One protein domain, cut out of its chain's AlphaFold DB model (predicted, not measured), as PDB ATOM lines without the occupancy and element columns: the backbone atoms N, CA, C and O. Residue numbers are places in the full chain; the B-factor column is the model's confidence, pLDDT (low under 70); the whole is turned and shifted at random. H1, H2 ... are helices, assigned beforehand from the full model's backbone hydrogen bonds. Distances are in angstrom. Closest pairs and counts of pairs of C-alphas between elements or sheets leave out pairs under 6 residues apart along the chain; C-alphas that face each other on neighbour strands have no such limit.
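This is residues 2 to 73 of the 116 residues of an uncharacterized protein of Acinetobacter sp. ANC 5347 (UniProt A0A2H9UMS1). One long helix, H1, has short helices packed on two separate stretches of it: a small helical hairpin of H2 and H3 packs on it through H3, and H4 crosses it nearer its first residue. H5 makes a corner with H4, away from H1. The printed part has 72 residues with five named helices, H1 to H5 in order, and no named strand; the class is all helix. It is only just compact, close to loose, with a radius of gyration of the C-alphas of 12.9 A and spans of 35 by 31 by 22 A.

H1, residues 3 to 22, touches H3, residues 40 to 45, with its residues 13 to 17 alone, about perpendicular at 78 degrees; the closest C-alphas, of Lys 17 and Val 45, are 5.5 A apart. H2, residues 27 to 33, forms a hairpin with H3, at a shallow tilt of 30 degrees, opposite ways; their closest C-alphas, of Ala 27 and Leu 41, are 5.2 A apart. With residues 5 to 12 alone H1 touches H4, residues 51 to 60, about perpendicular at 89 degrees, closest at the C-alphas of Ala 9 and Val 54, 6.0 A. H3 and H4 are apart. H4 and H5, residues 66 to 71, touch only at the corner, closest at the C-alphas of His 60 and Ile 66, 6.2 A. Every O i to N i+4 pair is within hydrogen-bond range in H1, H3, H4 and H5, and 2 of 3 in H2.

H1 runs 29.1 A from C-alpha 3 at (63.094, 62.136, 59.584). H2 is 9.8 A long, H3 9.1 A and H4 14.4 A. H5, 8.1 A, ends at C-alpha 71 at (58.774, 89.197, 69.983).

The C-alphas of Ser 29 and Lys 62, the two farthest apart, are 34.6 A apart. The printed part has no cut, no link is long, and no printed residue is under 70 in pLDDT.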
ATOM      1  N   SER A   2      64.460  65.720  56.508       76.62
ATOM      2  CA  SER A   2      64.992  64.573  57.262       76.62
ATOM      3  C   SER A   2      63.952  64.068  58.266       76.62
ATOM      4  O   SER A   2      63.179  64.874  58.779       76.62
ATOM      5  N   GLU A   3      63.977  62.775  58.590       78.62
ATOM      6  CA  GLU A   3      63.094  62.136  59.584       78.62
ATOM      7  C   GLU A   3      63.071  62.898  60.924       78.62
ATOM      8  O   GLU A   3      62.016  63.175  61.491       78.62
ATOM      9  N   ASN A   4      64.234  63.383  61.370       81.50
ATOM     10  CA  ASN A   4      64.347  64.205  62.578       81.50
ATOM     11  C   ASN A   4      63.566  65.538  62.492       81.50
ATOM     12  O   ASN A   4      63.037  66.034  63.481       81.50
ATOM     13  N   SER A   5      63.474  66.134  61.301       87.12
ATOM     14  CA  SER A   5      62.738  67.392  61.100       87.12
ATOM     15  C   SER A   5      61.222  67.180  61.119       87.12
ATOM     16  O   SER A   5      60.490  68.064  61.552       87.12
ATOM     17  N   GLU A   6      60.761  66.009  60.680       90.00
ATOM     18  CA  GLU A   6      59.346  65.637  60.688       90.00
ATOM     19  C   GLU A   6      58.849  65.350  62.111       90.00
ATOM     20  O   GLU A   6      57.813  65.875  62.520       90.00
ATOM     21  N   ASN A   7      59.645  64.639  62.915       94.44
ATOM     22  CA  ASN A   7      59.350  64.428  64.337       94.44
ATOM     23  C   ASN A   7      59.252  65.755  65.105       94.44
ATOM     24  O   ASN A   7      58.308  65.969  65.866       94.44
ATOM     25  N   LEU A   8      60.182  66.682  64.852       94.50
ATOM     26  CA  LEU A   8      60.164  68.001  65.481       94.50
ATOM     27  C   LEU A   8      58.939  68.829  65.052       94.50
ATOM     28  O   LEU A   8      58.335  69.508  65.880       94.50
ATOM     29  N   ALA A   9      58.517  68.744  63.788       95.75
ATOM     30  CA  ALA A   9      57.292  69.392  63.315       95.75
ATOM     31  C   ALA A   9      56.042  68.873  64.053       95.75
ATOM     32  O   ALA A   9      55.193  69.670  64.463       95.75
ATOM     33  N   ILE A  10      55.957  67.556  64.280       96.81
ATOM     34  CA  ILE A  10      54.879  66.932  65.059       96.81
ATOM     35  C   ILE A  10      54.897  67.450  66.501       96.81
ATOM     36  O   ILE A  10      53.864  67.895  67.003       96.81
ATOM     37  N   GLU A  11      56.057  67.485  67.158       96.81
ATOM     38  CA  GLU A  11      56.172  67.997  68.529       96.81
ATOM     39  C   GLU A  11      55.744  69.470  68.636       96.81
ATOM     40  O   GLU A  11      54.968  69.844  69.520       96.81
ATOM     41  N   ILE A  12      56.206  70.322  67.713       96.94
ATOM     42  CA  ILE A  12      55.820  71.738  67.678       96.94
ATOM     43  C   ILE A  12      54.305  71.875  67.474       96.94
ATOM     44  O   ILE A  12      53.662  72.643  68.191       96.94
ATOM     45  N   SER A  13      53.714  71.116  66.548       97.56
ATOM     46  CA  SER A  13      52.264  71.138  66.331       97.56
ATOM     47  C   SER A  13      51.466  70.682  67.557       97.56
ATOM     48  O   SER A  13      50.430  71.273  67.865       97.56
ATOM     49  N   GLY A  14      51.976  69.695  68.304       98.00
ATOM     50  CA  GLY A  14      51.392  69.231  69.560       98.00
ATOM     51  C   GLY A  14      51.386  70.323  70.627       98.00
ATOM     52  O   GLY A  14      50.339  70.597  71.213       98.00
ATOM     53  N   ARG A  15      52.519  71.015  70.817       97.62
ATOM     54  CA  ARG A  15      52.619  72.170  71.730       97.62
ATOM     55  C   ARG A  15      51.690  73.310  71.318       97.62
ATOM     56  O   ARG A  15      51.002  73.878  72.161       97.62
ATOM     57  N   PHE A  16      51.620  73.614  70.021       97.62
ATOM     58  CA  PHE A  16      50.707  74.631  69.500       97.62
ATOM     59  C   PHE A  16      49.242  74.278  69.787       97.62
ATOM     60  O   PHE A  16      48.483  75.115  70.272       97.62
ATOM     61  N   LYS A  17      48.849  73.022  69.552       98.00
ATOM     62  CA  LYS A  17      47.503  72.530  69.859       98.00
ATOM     63  C   LYS A  17      47.184  72.642  71.353       98.00
ATOM     64  O   LYS A  17      46.121  73.152  71.696       98.00
ATOM     65  N   GLN A  18      48.101  72.208  72.216       98.06
ATOM     66  CA  GLN A  18      47.944  72.304  73.668       98.06
ATOM     67  C   GLN A  18      47.710  73.752  74.110       98.06
ATOM     68  O   GLN A  18      46.872  74.001  74.975       98.06
ATOM     69  N   GLU A  19      48.409  74.714  73.499       97.81
ATOM     70  CA  GLU A  19      48.261  76.110  73.896       97.81
ATOM     71  C   GLU A  19      46.937  76.740  73.433       97.81
ATOM     72  O   GLU A  19      46.309  77.516  74.161       97.81
ATOM     73  N   LEU A  20      46.432  76.344  72.259       97.56
ATOM     74  CA  LEU A  20      45.075  76.715  71.849       97.56
ATOM     75  C   LEU A  20      44.027  76.172  72.830       97.56
ATOM     76  O   LEU A  20      43.116  76.901  73.220       97.56
ATOM     77  N   GLU A  21      44.165  74.914  73.255       97.38
ATOM     78  CA  GLU A  21      43.250  74.279  74.209       97.38
ATOM     79  C   GLU A  21      43.282  74.974  75.576       97.38
ATOM     80  O   GLU A  21      42.224  75.304  76.122       97.38
ATOM     81  N   ARG A  22      44.478  75.276  76.098       97.06
ATOM     82  CA  ARG A  22      44.663  75.977  77.378       97.06
ATOM     83  C   ARG A  22      44.002  77.357  77.386       97.06
ATOM     84  O   ARG A  22      43.380  77.721  78.382       97.06
ATOM     85  N   ASN A  23      44.073  78.087  76.274       96.69
ATOM     86  CA  ASN A  23      43.453  79.408  76.124       96.69
ATOM     87  C   ASN A  23      42.006  79.361  75.604       96.69
ATOM     88  O   ASN A  23      41.397  80.407  75.388       96.69
ATOM     89  N   ARG A  24      41.430  78.165  75.406       96.94
ATOM     90  CA  ARG A  24      40.078  77.964  74.848       96.94
ATOM     91  C   ARG A  24      39.888  78.614  73.467       96.94
ATOM     92  O   ARG A  24      38.778  79.013  73.109       96.94
ATOM     93  N   LEU A  25      40.956  78.691  72.675       97.44
ATOM     94  CA  LEU A  25      40.965  79.273  71.336       97.44
ATOM     95  C   LEU A  25      40.661  78.208  70.276       97.44
ATOM     96  O   LEU A  25      41.162  77.085  70.321       97.44
ATOM     97  N   LYS A  26      39.857  78.565  69.268       96.62
ATOM     98  CA  LYS A  26      39.566  77.688  68.124       96.62
ATOM     99  C   LYS A  26      40.421  78.095  66.929       96.62
ATOM    100  O   LYS A  26      40.313  79.216  66.447       96.62
ATOM    101  N   ALA A  27      41.192  77.159  66.373       96.69
ATOM    102  CA  ALA A  27      42.125  77.431  65.272       96.69
ATOM    103  C   ALA A  27      41.487  78.162  64.072       96.69
ATOM    104  O   ALA A  27      42.086  79.077  63.515       96.69
ATOM    105  N   LYS A  28      40.262  77.786  63.674       95.25
ATOM    106  CA  LYS A  28      39.563  78.409  62.539       95.25
ATOM    107  C   LYS A  28      39.164  79.865  62.808       95.25
ATOM    108  O   LYS A  28      39.317  80.690  61.912       95.25
ATOM    109  N   SER A  29      38.638  80.174  63.998       96.00
ATOM    110  CA  SER A  29      38.270  81.558  64.340       96.00
ATOM    111  C   SER A  29      39.525  82.403  64.509       96.00
ATOM    112  O   SER A  29      39.650  83.422  63.840       96.00
ATOM    113  N   LEU A  30      40.506  81.882  65.251       97.38
ATOM    114  CA  LEU A  30      41.768  82.563  65.496       97.38
ATOM    115  C   LEU A  30      42.513  82.871  64.195       97.38
ATOM    116  O   LEU A  30      43.065  83.950  64.064       97.38
ATOM    117  N   SER A  31      42.476  81.968  63.204       97.38
ATOM    118  CA  SER A  31      43.077  82.226  61.885       97.38
ATOM    119  C   SER A  31      42.526  83.515  61.265       97.38
ATOM    120  O   SER A  31      43.298  84.318  60.764       97.38
ATOM    121  N   ARG A  32      41.205  83.728  61.333       95.62
ATOM    122  CA  ARG A  32      40.562  84.939  60.803       95.62
ATOM    123  C   ARG A  32      40.870  86.170  61.652       95.62
ATOM    124  O   ARG A  32      41.058  87.237  61.095       95.62
ATOM    125  N   GLU A  33      40.911  86.011  62.974       96.75
ATOM    126  CA  GLU A  33      41.215  87.093  63.923       96.75
ATOM    127  C   GLU A  33      42.629  87.663  63.738       96.75
ATOM    128  O   GLU A  33      42.845  88.836  64.020       96.75
ATOM    129  N   ILE A  34      43.575  86.852  63.249       95.75
ATOM    130  CA  ILE A  34      44.965  87.264  62.991       95.75
ATOM    131  C   ILE A  34      45.256  87.543  61.506       95.75
ATOM    132  O   ILE A  34      46.409  87.465  61.084       95.75
ATOM    133  N   ASP A  35      44.222  87.796  60.697       96.19
ATOM    134  CA  ASP A  35      44.328  88.074  59.255       96.19
ATOM    135  C   ASP A  35      45.001  86.958  58.427       96.19
ATOM    136  O   ASP A  35      45.564  87.182  57.353       96.19
ATOM    137  N   ALA A  36      44.918  85.710  58.894       95.88
ATOM    138  CA  ALA A  36      45.356  84.538  58.150       95.88
ATOM    139  C   ALA A  36      44.188  83.880  57.397       95.88
ATOM    140  O   ALA A  36      43.016  83.962  57.772       95.88
ATOM    141  N   HIS A  37      44.516  83.130  56.342       96.75
ATOM    142  CA  HIS A  37      43.534  82.274  55.679       96.75
ATOM    143  C   HIS A  37      42.877  81.318  56.695       96.75
ATOM    144  O   HIS A  37      43.556  80.739  57.541       96.75
ATOM    145  N   GLU A  38      41.560  81.092  56.599       95.12
ATOM    146  CA  GLU A  38      40.770  80.404  57.645       95.12
ATOM    147  C   GLU A  38      41.249  78.986  58.014       95.12
ATOM    148  O   GLU A  38      40.920  78.461  59.077       95.12
ATOM    149  N   ASN A  39      42.023  78.361  57.127       95.25
ATOM    150  CA  ASN A  39      42.556  77.010  57.288       95.25
ATOM    151  C   ASN A  39      44.007  76.974  57.791       95.25
ATOM    152  O   ASN A  39      44.506  75.882  58.058       95.25
ATOM    153  N   THR A  40      44.681  78.120  57.926       97.19
ATOM    154  CA  THR A  40      46.111  78.206  58.251       97.19
ATOM    155  C   THR A  40      46.428  77.536  59.583       97.19
ATOM    156  O   THR A  40      47.134  76.530  59.605       97.19
ATOM    157  N   LEU A  41      45.837  77.993  60.691       97.31
ATOM    158  CA  LEU A  41      46.116  77.383  61.997       97.31
ATOM    159  C   LEU A  41      45.518  75.974  62.106       97.31
ATOM    160  O   LEU A  41      46.051  75.119  62.809       97.31
ATOM    161  N   GLY A  42      44.437  75.694  61.369       97.00
ATOM    162  CA  GLY A  42      43.873  74.345  61.273       97.00
ATOM    163  C   GLY A  42      44.838  73.339  60.636       97.00
ATOM    164  O   GLY A  42      44.851  72.176  61.029       97.00
ATOM    165  N   ASN A  43      45.665  73.772  59.681       97.25
ATOM    166  CA  ASN A  43      46.745  72.956  59.131       97.25
ATOM    167  C   ASN A  43      47.834  72.706  60.176       97.25
ATOM    168  O   ASN A  43      48.276  71.568  60.319       97.25
ATOM    169  N   TYR A  44      48.195  73.727  60.953       97.31
ATOM    170  CA  TYR A  44      49.232  73.613  61.983       97.31
ATOM    171  C   TYR A  44      48.844  72.593  63.053       97.31
ATOM    172  O   TYR A  44      49.648  71.735  63.385       97.31
ATOM    173  N   VAL A  45      47.582  72.590  63.498       96.44
ATOM    174  CA  VAL A  45      47.041  71.588  64.440       96.44
ATOM    175  C   VAL A  45      47.037  70.158  63.867       96.44
ATOM    176  O   VAL A  45      47.000  69.192  64.622       96.44
ATOM    177  N   ARG A  46      47.078  69.996  62.537       95.75
ATOM    178  CA  ARG A  46      47.131  68.696  61.839       95.75
ATOM    179  C   ARG A  46      48.551  68.324  61.399       95.75
ATOM    180  O   ARG A  46      48.719  67.715  60.343       95.75
ATOM    181  N   ASN A  47      49.556  68.719  62.177       95.62
ATOM    182  CA  ASN A  47      50.975  68.429  61.948       95.62
ATOM    183  C   ASN A  47      51.550  69.024  60.647       95.62
ATOM    184  O   ASN A  47      52.625  68.628  60.210       95.62
ATOM    185  N   LYS A  48      50.859  69.984  60.017       95.31
ATOM    186  CA  LYS A  48      51.329  70.684  58.807       95.31
ATOM    187  C   LYS A  48      51.835  72.078  59.158       95.31
ATOM    188  O   LYS A  48      51.328  73.070  58.634       95.31
ATOM    189  N   VAL A  49      52.765  72.154  60.107       95.50
ATOM    190  CA  VAL A  49      53.422  73.415  60.478       95.50
ATOM    191  C   VAL A  49      54.425  73.841  59.397       95.50
ATOM    192  O   VAL A  49      54.927  72.979  58.674       95.50
ATOM    193  N   PRO A  50      54.732  75.141  59.257       95.06
ATOM    194  CA  PRO A  50      55.730  75.605  58.300       95.06
ATOM    195  C   PRO A  50      57.142  75.143  58.684       95.06
ATOM    196  O   PRO A  50      57.499  75.153  59.864       95.06
ATOM    197  N   ASP A  51      57.986  74.851  57.694       94.19
ATOM    198  CA  ASP A  51      59.395  74.469  57.906       94.19
ATOM    199  C   ASP A  51      60.175  75.533  58.697       94.19
ATOM    200  O   ASP A  51      61.094  75.222  59.455       94.19
ATOM    201  N   GLN A  52      59.769  76.800  58.588       94.81
ATOM    202  CA  GLN A  52      60.347  77.912  59.338       94.81
ATOM    203  C   GLN A  52      60.232  77.715  60.855       94.81
ATOM    204  O   GLN A  52      61.138  78.113  61.582       94.81
ATOM    205  N   TRP A  53      59.173  77.068  61.352       95.56
ATOM    206  CA  TRP A  53      59.041  76.758  62.782       95.56
ATOM    207  C   TRP A  53      60.091  75.738  63.227       95.56
ATOM    208  O   TRP A  53      60.703  75.892  64.283       95.56
ATOM    209  N   VAL A  54      60.353  74.736  62.386       95.56
ATOM    210  CA  VAL A  54      61.407  73.740  62.614       95.56
ATOM    211  C   VAL A  54      62.784  74.407  62.591       95.56
ATOM    212  O   VAL A  54      63.636  74.095  63.422       95.56
ATOM    213  N   TYR A  55      63.015  75.354  61.677       95.06
ATOM    214  CA  TYR A  55      64.261  76.123  61.642       95.06
ATOM    215  C   TYR A  55      64.460  76.966  62.900       95.06
ATOM    216  O   TYR A  55      65.546  76.936  63.471       95.06
ATOM    217  N   LEU A  56      63.423  77.658  63.372       95.56
ATOM    218  CA  LEU A  56      63.482  78.429  64.614       95.56
ATOM    219  C   LEU A  56      63.787  77.530  65.820       95.56
ATOM    220  O   LEU A  56      64.673  77.851  66.607       95.56
ATOM    221  N   ALA A  57      63.139  76.370  65.927       94.75
ATOM    222  CA  ALA A  57      63.439  75.408  66.988       94.75
ATOM    223  C   ALA A  57      64.911  74.944  66.957       94.75
ATOM    224  O   ALA A  57      65.577  74.931  67.988       94.75
ATOM    225  N   LYS A  58      65.467  74.671  65.772       94.69
ATOM    226  CA  LYS A  58      66.890  74.313  65.626       94.69
ATOM    227  C   LYS A  58      67.843  75.463  65.953       94.69
ATOM    228  O   LYS A  58      68.926  75.220  66.476       94.69
ATOM    229  N   LEU A  59      67.477  76.711  65.651       94.50
ATOM    230  CA  LEU A  59      68.255  77.882  66.076       94.50
ATOM    231  C   LEU A  59      68.259  78.000  67.605       94.50
ATOM    232  O   LEU A  59      69.302  78.287  68.194       94.50
ATOM    233  N   HIS A  60      67.127  77.708  68.246       92.50
ATOM    234  CA  HIS A  60      67.031  77.676  69.701       92.50
ATOM    235  C   HIS A  60      67.958  76.635  70.337       92.50
ATOM    236  O   HIS A  60      68.669  76.954  71.286       92.50
ATOM    237  N   GLU A  61      68.055  75.432  69.761       90.56
ATOM    238  CA  GLU A  61      69.012  74.397  70.196       90.56
ATOM    239  C   GLU A  61      70.484  74.843  70.104       90.56
ATOM    240  O   GLU A  61      71.360  74.246  70.730       90.56
ATOM    241  N   LYS A  62      70.783  75.893  69.327       92.56
ATOM    242  CA  LYS A  62      72.115  76.514  69.233       92.56
ATOM    243  C   LYS A  62      72.312  77.698  70.184       92.56
ATOM    244  O   LYS A  62      73.345  78.354  70.107       92.56
ATOM    245  N   GLY A  63      71.361  77.953  71.081       85.06
ATOM    246  CA  GLY A  63      71.437  79.015  72.086       85.06
ATOM    247  C   GLY A  63      70.895  80.369  71.624       85.06
ATOM    248  O   GLY A  63      71.081  81.360  72.324       85.06
ATOM    249  N   ILE A  64      70.224  80.441  70.471       89.12
ATOM    250  CA  ILE A  64      69.568  81.674  70.019       89.12
ATOM    251  C   ILE A  64      68.197  81.788  70.700       89.12
ATOM    252  O   ILE A  64      67.361  80.891  70.581       89.12
ATOM    253  N   ASP A  65      67.925  82.896  71.394       87.31
ATOM    254  CA  ASP A  65      66.590  83.134  71.952       87.31
ATOM    255  C   ASP A  65      65.621  83.607  70.857       87.31
ATOM    256  O   ASP A  65      65.540  84.780  70.497       87.31
ATOM    257  N   ILE A  66      64.855  82.663  70.319       91.25
ATOM    258  CA  ILE A  66      63.815  82.914  69.320       91.25
ATOM    259  C   ILE A  66      62.675  83.804  69.820       91.25
ATOM    260  O   ILE A  66      62.020  84.441  68.998       91.25
ATOM    261  N   ARG A  67      62.430  83.899  71.133       87.50
ATOM    262  CA  ARG A  67      61.415  84.814  71.683       87.50
ATOM    263  C   ARG A  67      61.894  86.253  71.562       87.50
ATOM    264  O   ARG A  67      61.113  87.106  71.163       87.50
ATOM    265  N   PHE A  68      63.178  86.507  71.813       86.31
ATOM    266  CA  PHE A  68      63.775  87.813  71.540       86.31
ATOM    267  C   PHE A  68      63.703  88.152  70.050       86.31
ATOM    268  O   PHE A  68      63.245  89.230  69.683       86.31
ATOM    269  N   VAL A  69      64.076  87.208  69.180       89.12
ATOM    270  CA  VAL A  69      64.064  87.420  67.723       89.12
ATOM    271  C   VAL A  69      62.660  87.725  67.188       89.12
ATOM    272  O   VAL A  69      62.511  88.611  66.351       89.12
ATOM    273  N   LEU A  70      61.635  86.996  67.640       90.12
ATOM    274  CA  LEU A  70      60.271  87.129  67.114       90.12
ATOM    275  C   LEU A  70      59.441  88.204  67.819       90.12
ATOM    276  O   LEU A  70      58.576  88.804  67.189       90.12
ATOM    277  N   LEU A  71      59.656  88.404  69.121       86.62
ATOM    278  CA  LEU A  71      58.774  89.197  69.983       86.62
ATOM    279  C   LEU A  71      59.489  90.384  70.645       86.62
ATOM    280  O   LEU A  71      58.841  91.163  71.336       86.62
ATOM    281  N   GLY A  72      60.811  90.516  70.491       82.69
ATOM    282  CA  GLY A  72      61.606  91.543  71.173       82.69
ATOM    283  C   GLY A  72      61.686  91.361  72.690       82.69
ATOM    284  O   GLY A  72      62.118  92.273  73.392       82.69
ATOM    285  N   ILE A  73      61.259  90.203  73.210       77.94
ATOM    286  CA  ILE A  73      61.297  89.901  74.642       77.94
ATOM    287  C   ILE A  73      62.737  89.586  75.008       77.94
ATOM    288  O   ILE A  73      63.259  88.530  74.649       77.94
TER     289      ILE A  73